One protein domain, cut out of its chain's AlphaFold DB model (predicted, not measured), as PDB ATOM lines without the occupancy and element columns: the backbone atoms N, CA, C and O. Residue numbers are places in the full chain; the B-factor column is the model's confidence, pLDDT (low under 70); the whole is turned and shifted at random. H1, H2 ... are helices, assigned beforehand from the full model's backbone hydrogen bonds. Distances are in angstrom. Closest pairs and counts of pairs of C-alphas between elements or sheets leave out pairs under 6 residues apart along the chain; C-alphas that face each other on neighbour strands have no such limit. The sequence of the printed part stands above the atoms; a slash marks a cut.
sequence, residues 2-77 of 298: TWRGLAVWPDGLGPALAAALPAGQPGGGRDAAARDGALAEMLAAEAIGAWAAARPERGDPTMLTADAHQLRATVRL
ATOM      1  N   THR A   2      13.089 -44.710   6.744       89.19
ATOM      2  CA  THR A   2      12.692 -43.851   7.874       89.19
ATOM      3  C   THR A   2      13.884 -43.558   8.781       89.19
ATOM      4  O   THR A   2      14.578 -44.492   9.171       89.19
ATOM      5  N   TRP A   3      14.117 -42.295   9.142       91.06
ATOM      6  CA  TRP A   3      15.247 -41.880   9.982       91.06
ATOM      7  C   TRP A   3      14.861 -40.695  10.861       91.06
ATOM      8  O   TRP A   3      14.470 -39.655  10.339       91.06
ATOM      9  N   ARG A   4      14.957 -40.839  12.189       88.56
ATOM     10  CA  ARG A   4      14.647 -39.768  13.163       88.56
ATOM     11  C   ARG A   4      13.341 -39.002  12.858       88.56
ATOM     12  O   ARG A   4      13.296 -37.781  12.918       88.56
ATOM     13  N   GLY A   5      12.280 -39.731  12.500       86.00
ATOM     14  CA  GLY A   5      10.964 -39.160  12.178       86.00
ATOM     15  C   GLY A   5      10.786 -38.664  10.736       86.00
ATOM     16  O   GLY A   5       9.676 -38.300  10.362       86.00
ATOM     17  N   LEU A   6      11.829 -38.692   9.901       88.94
ATOM     18  CA  LEU A   6      11.726 -38.447   8.461       88.94
ATOM     19  C   LEU A   6      11.401 -39.740   7.721       88.94
ATOM     20  O   LEU A   6      11.992 -40.776   8.016       88.94
ATOM     21  N   ALA A   7      10.521 -39.668   6.724       90.62
ATOM     22  CA  ALA A   7      10.246 -40.751   5.788       90.62
ATOM     23  C   ALA A   7      10.527 -40.258   4.367       90.62
ATOM     24  O   ALA A   7       9.872 -39.340   3.883       90.62
ATOM     25  N   VAL A   8      11.528 -40.847   3.718       91.44
ATOM     26  CA  VAL A   8      12.003 -40.433   2.391       91.44
ATOM     27  C   VAL A   8      12.211 -41.691   1.546       91.44
ATOM     28  O   VAL A   8      12.573 -42.742   2.079       91.44
ATOM     29  N   TRP A   9      11.929 -41.639   0.249       90.88
ATOM     30  CA  TRP A   9      12.360 -42.675  -0.696       90.88
ATOM     31  C   TRP A   9      13.757 -42.332  -1.239       90.88
ATOM     32  O   TRP A   9      14.100 -41.153  -1.227       90.88
ATOM     33  N   PRO A  10      14.585 -43.296  -1.688       90.25
ATOM     34  CA  PRO A  10      15.923 -42.982  -2.202       90.25
ATOM     35  C   PRO A  10      15.937 -41.893  -3.288       90.25
ATOM     36  O   PRO A  10      16.743 -40.971  -3.224       90.25
ATOM     37  N   ASP A  11      14.992 -41.940  -4.224       88.12
ATOM     38  CA  ASP A  11      14.763 -40.937  -5.273       88.12
ATOM     39  C   ASP A  11      14.201 -39.605  -4.732       88.12
ATOM     40  O   ASP A  11      14.465 -38.534  -5.276       88.12
ATOM     41  N   GLY A  12      13.488 -39.643  -3.607       91.69
ATOM     42  CA  GLY A  12      12.958 -38.469  -2.910       91.69
ATOM     43  C   GLY A  12      13.996 -37.628  -2.154       91.69
ATOM     44  O   GLY A  12      13.639 -36.585  -1.600       91.69
ATOM     45  N   LEU A  13      15.269 -38.037  -2.113       92.69
ATOM     46  CA  LEU A  13      16.319 -37.313  -1.386       92.69
ATOM     47  C   LEU A  13      16.593 -35.914  -1.939       92.69
ATOM     48  O   LEU A  13      16.777 -34.982  -1.156       92.69
ATOM     49  N   GLY A  14      16.600 -35.756  -3.264       93.19
ATOM     50  CA  GLY A  14      16.809 -34.456  -3.906       93.19
ATOM     51  C   GLY A  14      15.775 -33.426  -3.439       93.19
ATOM     52  O   GLY A  14      16.162 -32.431  -2.814       93.19
ATOM     53  N   PRO A  15      14.470 -33.675  -3.647       91.62
ATOM     54  CA  PRO A  15      13.408 -32.800  -3.160       91.62
ATOM     55  C   PRO A  15      13.437 -32.578  -1.642       91.62
ATOM     56  O   PRO A  15      13.212 -31.459  -1.185       91.62
ATOM     57  N   ALA A  16      13.760 -33.608  -0.849       92.31
ATOM     58  CA  ALA A  16      13.861 -33.475   0.606       92.31
ATOM     59  C   ALA A  16      14.968 -32.491   1.030       92.31
ATOM     60  O   ALA A  16      14.739 -31.647   1.896       92.31
ATOM     61  N   LEU A  17      16.141 -32.552   0.391       92.50
ATOM     62  CA  LEU A  17      17.241 -31.605   0.615       92.50
ATOM     63  C   LEU A  17      16.904 -30.197   0.110       92.50
ATOM     64  O   LEU A  17      17.295 -29.210   0.733       92.50
ATOM     65  N   ALA A  18      16.180 -30.091  -1.009       89.62
ATOM     66  CA  ALA A  18      15.726 -28.808  -1.545       89.62
ATOM     67  C   ALA A  18      14.715 -28.122  -0.616       89.62
ATOM     68  O   ALA A  18      14.754 -26.906  -0.471       89.62
ATOM     69  N   ALA A  19      13.851 -28.891   0.053       86.12
ATOM     70  CA  ALA A  19      12.901 -28.378   1.040       86.12
ATOM     71  C   ALA A  19      13.558 -27.993   2.382       86.12
ATOM     72  O   ALA A  19      12.989 -27.218   3.151       86.12
ATOM     73  N   ALA A  20      14.751 -28.517   2.677       84.62
ATOM     74  CA  ALA A  20      15.532 -28.193   3.869       84.62
ATOM     75  C   ALA A  20      16.449 -26.977   3.623       84.62
ATOM     76  O   ALA A  20      17.674 -27.075   3.705       84.62
ATOM     77  N   LEU A  21      15.857 -25.829   3.268       73.62
ATOM     78  CA  LEU A  21      16.606 -24.595   3.007       73.62
ATOM     79  C   LEU A  21      17.262 -24.025   4.283       73.62
ATOM     80  O   LEU A  21      16.737 -24.213   5.385       73.62
ATOM     81  N   PRO A  22      18.388 -23.294   4.151       68.75
ATOM     82  CA  PRO A  22      19.081 -22.683   5.282       68.75
ATOM     83  C   PRO A  22      18.210 -21.667   6.026       68.75
ATOM     84  O   PRO A  22      17.339 -21.017   5.444       68.75
ATOM     85  N   ALA A  23      18.502 -21.471   7.312       59.94
ATOM     86  CA  ALA A  23      17.879 -20.418   8.107       59.94
ATOM     87  C   ALA A  23      18.122 -19.028   7.479       59.94
ATOM     88  O   ALA A  23      19.241 -18.714   7.079       59.94
ATOM     89  N   GLY A  24      17.075 -18.198   7.400       60.00
ATOM     90  CA  GLY A  24      17.126 -16.860   6.786       60.00
ATOM     91  C   GLY A  24      16.596 -16.788   5.348       60.00
ATOM     92  O   GLY A  24      16.389 -15.693   4.831       60.00
ATOM     93  N   GLN A  25      16.315 -17.933   4.723       64.25
ATOM     94  CA  GLN A  25      15.557 -18.028   3.471       64.25
ATOM     95  C   GLN A  25      14.044 -18.132   3.748       64.25
ATOM     96  O   GLN A  25      13.652 -18.619   4.815       64.25
ATOM     97  N   PRO A  26      13.165 -17.748   2.801       55.19
ATOM     98  CA  PRO A  26      11.734 -18.040   2.898       55.19
ATOM     99  C   PRO A  26      11.514 -19.553   3.080       55.19
ATOM    100  O   PRO A  26      11.913 -20.345   2.232       55.19
ATOM    101  N   GLY A  27      10.919 -19.963   4.206       58.53
ATOM    102  CA  GLY A  27      10.732 -21.382   4.560       58.53
ATOM    103  C   GLY A  27      11.886 -22.034   5.344       58.53
ATOM    104  O   GLY A  27      11.744 -23.167   5.800       58.53
ATOM    105  N   GLY A  28      12.997 -21.324   5.567       61.19
ATOM    106  CA  GLY A  28      14.129 -21.762   6.386       61.19
ATOM    107  C   GLY A  28      13.938 -21.428   7.867       61.19
ATOM    108  O   GLY A  28      14.195 -20.304   8.297       61.19
ATOM    109  N   GLY A  29      13.487 -22.404   8.657       66.50
ATOM    110  CA  GLY A  29      13.286 -22.282  10.109       66.50
ATOM    111  C   GLY A  29      14.142 -23.253  10.931       66.50
ATOM    112  O   GLY A  29      14.909 -24.044  10.384       66.50
ATOM    113  N   ARG A  30      13.975 -23.244  12.262       67.25
ATOM    114  CA  ARG A  30      14.647 -24.197  13.176       67.25
ATOM    115  C   ARG A  30      14.360 -25.658  12.785       67.25
ATOM    116  O   ARG A  30      15.257 -26.495  12.832       67.25
ATOM    117  N   ASP A  31      13.150 -25.924  12.301       79.50
ATOM    118  CA  ASP A  31      12.745 -27.237  11.792       79.50
ATOM    119  C   ASP A  31      13.492 -27.627  10.512       79.50
ATOM    120  O   ASP A  31      13.800 -28.800  10.320       79.50
ATOM    121  N   ALA A  32      13.830 -26.668   9.644       80.06
ATOM    122  CA  ALA A  32      14.583 -26.935   8.418       80.06
ATOM    123  C   ALA A  32      16.029 -27.343   8.730       80.06
ATOM    124  O   ALA A  32      16.521 -28.311   8.159       80.06
ATOM    125  N   ALA A  33      16.674 -26.687   9.701       81.44
ATOM    126  CA  ALA A  33      18.014 -27.064  10.155       81.44
ATOM    127  C   ALA A  33      18.039 -28.461  10.805       81.44
ATOM    128  O   ALA A  33      18.943 -29.253  10.545       81.44
ATOM    129  N   ALA A  34      17.026 -28.794  11.613       85.38
ATOM    130  CA  ALA A  34      16.894 -30.131  12.192       85.38
ATOM    131  C   ALA A  34      16.686 -31.211  11.113       85.38
ATOM    132  O   ALA A  34      17.290 -32.282  11.184       85.38
ATOM    133  N   ARG A  35      15.868 -30.916  10.091       87.88
ATOM    134  CA  ARG A  35      15.670 -31.796   8.929       87.88
ATOM    135  C   ARG A  35      16.956 -31.978   8.130       87.88
ATOM    136  O   ARG A  35      17.290 -33.116   7.819       87.88
ATOM    137  N   ASP A  36      17.687 -30.902   7.846       89.81
ATOM    138  CA  ASP A  36      18.965 -30.961   7.126       89.81
ATOM    139  C   ASP A  36      19.991 -31.820   7.881       89.81
ATOM    140  O   ASP A  36      20.596 -32.718   7.300       89.81
ATOM    141  N   GLY A  37      20.098 -31.642   9.204       91.31
ATOM    142  CA  GLY A  37      20.955 -32.471  10.054       91.31
ATOM    143  C   GLY A  37      20.568 -33.955  10.042       91.31
ATOM    144  O   GLY A  37      21.430 -34.820   9.900       91.31
ATOM    145  N   ALA A  38      19.272 -34.270  10.126       93.19
ATOM    146  CA  ALA A  38      18.796 -35.652  10.051       93.19
ATOM    147  C   ALA A  38      19.035 -36.286   8.666       93.19
ATOM    148  O   ALA A  38      19.385 -37.464   8.587       93.19
ATOM    149  N   LEU A  39      18.893 -35.514   7.581       94.31
ATOM    150  CA  LEU A  39      19.248 -35.953   6.227       94.31
ATOM    151  C   LEU A  39      20.760 -36.187   6.098       94.31
ATOM    152  O   LEU A  39      21.171 -37.207   5.548       94.31
ATOM    153  N   ALA A  40      21.593 -35.301   6.651       94.31
ATOM    154  CA  ALA A  40      23.046 -35.460   6.655       94.31
ATOM    155  C   ALA A  40      23.479 -36.758   7.353       94.31
ATOM    156  O   ALA A  40      24.297 -37.508   6.820       94.31
ATOM    157  N   GLU A  41      22.905 -37.053   8.522       95.31
ATOM    158  CA  GLU A  41      23.165 -38.294   9.255       95.31
ATOM    159  C   GLU A  41      22.718 -39.536   8.477       95.31
ATOM    160  O   GLU A  41      23.476 -40.503   8.384       95.31
ATOM    161  N   MET A  42      21.518 -39.501   7.887       95.44
ATOM    162  CA  MET A  42      20.979 -40.586   7.063       95.44
ATOM    163  C   MET A  42      21.919 -40.915   5.890       95.44
ATOM    164  O   MET A  42      22.209 -42.084   5.628       95.44
ATOM    165  N   LEU A  43      22.433 -39.884   5.210       95.69
ATOM    166  CA  LEU A  43      23.397 -40.023   4.115       95.69
ATOM    167  C   LEU A  43      24.754 -40.535   4.619       95.69
ATOM    168  O   LEU A  43      25.352 -41.421   4.014       95.69
ATOM    169  N   ALA A  44      25.236 -40.026   5.755       95.62
ATOM    170  CA  ALA A  44      26.516 -40.429   6.337       95.62
ATOM    171  C   ALA A  44      26.538 -41.887   6.832       95.62
ATOM    172  O   ALA A  44      27.628 -42.476   6.916       95.62
ATOM    173  N   ALA A  45      25.362 -42.429   7.161       95.31
ATOM    174  CA  ALA A  45      25.119 -43.811   7.563       95.31
ATOM    175  C   ALA A  45      24.809 -44.756   6.386       95.31
ATOM    176  O   ALA A  45      24.527 -45.926   6.623       95.31
ATOM    177  N   GLU A  46      24.841 -44.268   5.139       95.00
ATOM    178  CA  GLU A  46      24.528 -45.051   3.930       95.00
ATOM    179  C   GLU A  46      23.150 -45.729   3.995       95.00
ATOM    180  O   GLU A  46      22.960 -46.846   3.514       95.00
ATOM    181  N   ALA A  47      22.155 -45.043   4.575       94.00
ATOM    182  CA  ALA A  47      20.827 -45.618   4.805       94.00
ATOM    183  C   ALA A  47      20.147 -46.123   3.518       94.00
ATOM    184  O   ALA A  47      19.345 -47.053   3.581       94.00
ATOM    185  N   ILE A  48      20.482 -45.544   2.356       93.94
ATOM    186  CA  ILE A  48      20.023 -46.012   1.040       93.94
ATOM    187  C   ILE A  48      20.529 -47.430   0.759       93.94
ATOM    188  O   ILE A  48      19.732 -48.285   0.388       93.94
ATOM    189  N   GLY A  49      21.823 -47.694   0.971       92.88
ATOM    190  CA  GLY A  49      22.421 -49.010   0.738       92.88
ATOM    191  C   GLY A  49      21.839 -50.061   1.682       92.88
ATOM    192  O   GLY A  49      21.425 -51.133   1.248       92.88
ATOM    193  N   ALA A  50      21.687 -49.714   2.966       92.50
ATOM    194  CA  ALA A  50      21.032 -50.586   3.942       92.50
ATOM    195  C   ALA A  50      19.564 -50.880   3.574       92.50
ATOM    196  O   ALA A  50      19.105 -52.018   3.680       92.50
ATOM    197  N   TRP A  51      18.823 -49.868   3.110       93.25
ATOM    198  CA  TRP A  51      17.450 -50.038   2.639       93.25
ATOM    199  C   TRP A  51      17.378 -50.914   1.383       93.25
ATOM    200  O   TRP A  51      16.512 -51.783   1.317       93.25
ATOM    201  N   ALA A  52      18.292 -50.729   0.427       93.38
ATOM    202  CA  ALA A  52      18.341 -51.496  -0.814       93.38
ATOM    203  C   ALA A  52      18.649 -52.980  -0.561       93.38
ATOM    204  O   ALA A  52      17.981 -53.848  -1.115       93.38
ATOM    205  N   ALA A  53      19.584 -53.278   0.347       92.25
ATOM    206  CA  ALA A  53      19.883 -54.648   0.768       92.25
ATOM    207  C   ALA A  53      18.683 -55.331   1.448       92.25
ATOM    208  O   ALA A  53      18.453 -56.523   1.261       92.25
ATOM    209  N   ALA A  54      17.899 -54.573   2.219       92.69
ATOM    210  CA  ALA A  54      16.690 -55.077   2.868       92.69
ATOM    211  C   ALA A  54      15.482 -55.191   1.918       92.69
ATOM    212  O   ALA A  54      14.493 -55.831   2.279       92.69
ATOM    213  N   ARG A  55      15.523 -54.527   0.754       91.38
ATOM    214  CA  ARG A  55      14.417 -54.417  -0.214       91.38
ATOM    215  C   ARG A  55      14.890 -54.609  -1.664       91.38
ATOM    216  O   ARG A  55      14.666 -53.717  -2.489       91.38
ATOM    217  N   PRO A  56      15.514 -55.753  -2.004       90.81
ATOM    218  CA  PRO A  56      16.037 -55.988  -3.349       90.81
ATOM    219  C   PRO A  56      14.946 -56.013  -4.430       90.81
ATOM    220  O   PRO A  56      15.227 -55.814  -5.604       90.81
ATOM    221  N   GLU A  57      13.681 -56.206  -4.053       92.69
ATOM    222  CA  GLU A  57      12.535 -56.166  -4.962       92.69
ATOM    223  C   GLU A  57      12.158 -54.751  -5.436       92.69
ATOM    224  O   GLU A  57      11.328 -54.600  -6.332       92.69
ATOM    225  N   ARG A  58      12.710 -53.700  -4.811       87.50
ATOM    226  CA  ARG A  58      12.335 -52.296  -5.058       87.50
ATOM    227  C   ARG A  58      13.331 -51.521  -5.925       87.50
ATOM    228  O   ARG A  58      13.080 -50.350  -6.198       87.50
ATOM    229  N   GLY A  59      14.429 -52.139  -6.348       86.31
ATOM    230  CA  GLY A  59      15.448 -51.524  -7.197       86.31
ATOM    231  C   GLY A  59      16.723 -52.358  -7.233       86.31
ATOM    232  O   GLY A  59      16.855 -53.306  -6.467       86.31
ATOM    233  N   ASP A  60      17.663 -51.997  -8.107       91.06
ATOM    234  CA  ASP A  60      18.968 -52.661  -8.190       91.06
ATOM    235  C   ASP A  60      19.808 -52.349  -6.931       91.06
ATOM    236  O   ASP A  60      20.215 -51.194  -6.732       91.06
ATOM    237  N   PRO A  61      20.096 -53.346  -6.068       90.81
ATOM    238  CA  PRO A  61      20.845 -53.118  -4.836       90.81
ATOM    239  C   PRO A  61      22.282 -52.665  -5.079       90.81
ATOM    240  O   PRO A  61      22.829 -51.910  -4.273       90.81
ATOM    241  N   THR A  62      22.902 -53.109  -6.173       93.00
ATOM    242  CA  THR A  62      24.279 -52.756  -6.517       93.00
ATOM    243  C   THR A  62      24.364 -51.285  -6.903       93.00
ATOM    244  O   THR A  62      25.211 -50.570  -6.366       93.00
ATOM    245  N   MET A  63      23.450 -50.809  -7.754       92.56
ATOM    246  CA  MET A  63      23.400 -49.393  -8.136       92.56
ATOM    247  C   MET A  63      23.111 -48.486  -6.935       92.56
ATOM    248  O   MET A  63      23.858 -47.544  -6.681       92.56
ATOM    249  N   LEU A  64      22.090 -48.806  -6.135       92.56
ATOM    250  CA  LEU A  64      21.711 -47.987  -4.976       92.56
ATOM    251  C   LEU A  64      22.799 -47.936  -3.896       92.56
ATOM    252  O   LEU A  64      22.953 -46.924  -3.211       92.56
ATOM    253  N   THR A  65      23.568 -49.014  -3.737       93.88
ATOM    254  CA  THR A  65      24.713 -49.038  -2.818       93.88
ATOM    255  C   THR A  65      25.856 -48.164  -3.333       93.88
ATOM    256  O   THR A  65      26.444 -47.410  -2.559       93.88
ATOM    257  N   ALA A  66      26.139 -48.200  -4.638       94.44
ATOM    258  CA  ALA A  66      27.129 -47.316  -5.251       94.44
ATOM    259  C   ALA A  66      26.745 -45.833  -5.091       94.44
ATOM    260  O   ALA A  66      27.574 -45.028  -4.655       94.44
ATOM    261  N   ASP A  67      25.477 -45.490  -5.335       93.25
ATOM    262  CA  ASP A  67      24.953 -44.139  -5.110       93.25
ATOM    263  C   ASP A  67      25.101 -43.724  -3.639       93.25
ATOM    264  O   ASP A  67      25.573 -42.624  -3.339       93.25
ATOM    265  N   ALA A  68      24.772 -44.615  -2.696       94.81
ATOM    266  CA  ALA A  68      24.930 -44.357  -1.264       94.81
ATOM    267  C   ALA A  68      26.385 -44.024  -0.890       94.81
ATOM    268  O   ALA A  68      26.624 -43.065  -0.149       94.81
ATOM    269  N   HIS A  69      27.357 -44.760  -1.440       95.88
ATOM    270  CA  HIS A  69      28.780 -44.492  -1.233       95.88
ATOM    271  C   HIS A  69      29.190 -43.112  -1.769       95.88
ATOM    272  O   HIS A  69      29.889 -42.365  -1.072       95.88
ATOM    273  N   GLN A  70      28.733 -42.734  -2.967       93.88
ATOM    274  CA  GLN A  70      29.034 -41.429  -3.567       93.88
ATOM    275  C   GLN A  70      28.418 -40.269  -2.767       93.88
ATOM    276  O   GLN A  70      29.071 -39.248  -2.510       93.88
ATOM    277  N   LEU A  71      27.170 -40.428  -2.324       95.31
ATOM    278  CA  LEU A  71      26.484 -39.434  -1.504       95.31
ATOM    279  C   LEU A  71      27.157 -39.275  -0.138       95.31
ATOM    280  O   LEU A  71      27.394 -38.146   0.301       95.31
ATOM    281  N   ARG A  72      27.553 -40.379   0.509       96.25
ATOM    282  CA  ARG A  72      28.319 -40.331   1.760       96.25
ATOM    283  C   ARG A  72      29.672 -39.655   1.579       96.25
ATOM    284  O   ARG A  72      30.081 -38.890   2.452       96.25
ATOM    285  N   ALA A  73      30.383 -39.941   0.490       94.12
ATOM    286  CA  ALA A  73      31.656 -39.286   0.213       94.12
ATOM    287  C   ALA A  73      31.465 -37.763   0.167       94.12
ATOM    288  O   ALA A  73      32.163 -37.037   0.870       94.12
ATOM    289  N   THR A  74      30.442 -37.296  -0.553       93.31
ATOM    290  CA  THR A  74      30.140 -35.865  -0.692       93.31
ATOM    291  C   THR A  74      29.695 -35.220   0.622       93.31
ATOM    292  O   THR A  74      30.176 -34.140   0.967       93.31
ATOM    293  N   VAL A  75      28.814 -35.869   1.396       94.81
ATOM    294  CA  VAL A  75      28.304 -35.291   2.654       94.81
ATOM    295  C   VAL A  75      29.394 -35.173   3.725       94.81
ATOM    296  O   VAL A  75      29.320 -34.302   4.588       94.81
ATOM    297  N   ARG A  76      30.426 -36.028   3.669       93.06
ATOM    298  CA  ARG A  76      31.565 -36.002   4.600       93.06
ATOM    299  C   ARG A  76      32.642 -34.985   4.224       93.06
ATOM    300  O   ARG A  76      33.474 -34.668   5.078       93.06
ATOM    301  N   LEU A  77      32.649 -34.486   2.987       90.06
ATOM    302  CA  LEU A  77      33.550 -33.406   2.592       90.06
ATOM    303  C   LEU A  77      33.240 -32.156   3.418       90.06
ATOM    304  O   LEU A  77      32.088 -31.746   3.557       90.06
TER     305      LEU A  77
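This is residues 2 to 77 of the 298 residues of an uncharacterized protein of Acetobacteraceae bacterium SCN 69-10 (UniProt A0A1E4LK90). What shape do these atoms make? Two helical hairpins stand end to end in an elongated body: H4, the longest helix, folds back along H3 and runs past it to pack on the end of H2, while H1 is loosely beside H2. What is it built of? The printed part has 76 residues with four named helices, in the order H1, H2, H3, H4, and no named strand; its class is all helix. How large is it? It is compact, with a radius of gyration of the C-alphas of 13.0 A, and spans 40 by 25 by 18 A.

What touches the longest helix? H4, residues 61 to 76, touches H3, residues 47 to 54, with its residues 61 to 68 alone; they form a hairpin at a shallow tilt of 18 degrees, opposite ways, and the closest C-alphas, of Gly 49 and Thr 65, are 4.2 A apart. H2, residues 30 to 44, touches H4 with residues 40 to 44 alone, at a steep tilt of 57 degrees, opposite ways; the closest C-alphas, of Ala 44 and Arg 72, are 4.9 A apart. Where is H1? H1, residues 13 to 19, and H2 form a hairpin and only just touch, with 3 pairs of C-alphas within 8 A, the closest being Leu 17 and Asp 36 at 6.8 A. H1 is apart from H3 and H4. Are the helix backbones complete? In H1, H2, H3 and H4 every O i to N i+4 pair is within hydrogen-bond range.

Where does H4 lie? It runs 22.3 A, from C-alpha 61 at (20.845, -53.118, -4.836) to C-alpha 76 at (31.565, -36.002, 4.600). How long are the others? H2 measures 21.2 A, H3 10.5 A and H1 9.9 A from first to last C-alpha; H1 begins with C-alpha 13 at (16.319, -37.313, -1.386).

How far does it reach? The two C-alphas farthest apart, of Gly 24 and Glu 57, are 41.3 A apart. Are there cuts or long links? The printed part has no cut; the link H2 to H3 is tight, and the links H1 to H2 and H3 to H4 are short. Where is confidence low? Residues 22 to 30, of which 30 belongs to H2, are under 70 in pLDDT; the mean of the printed part is 87.8.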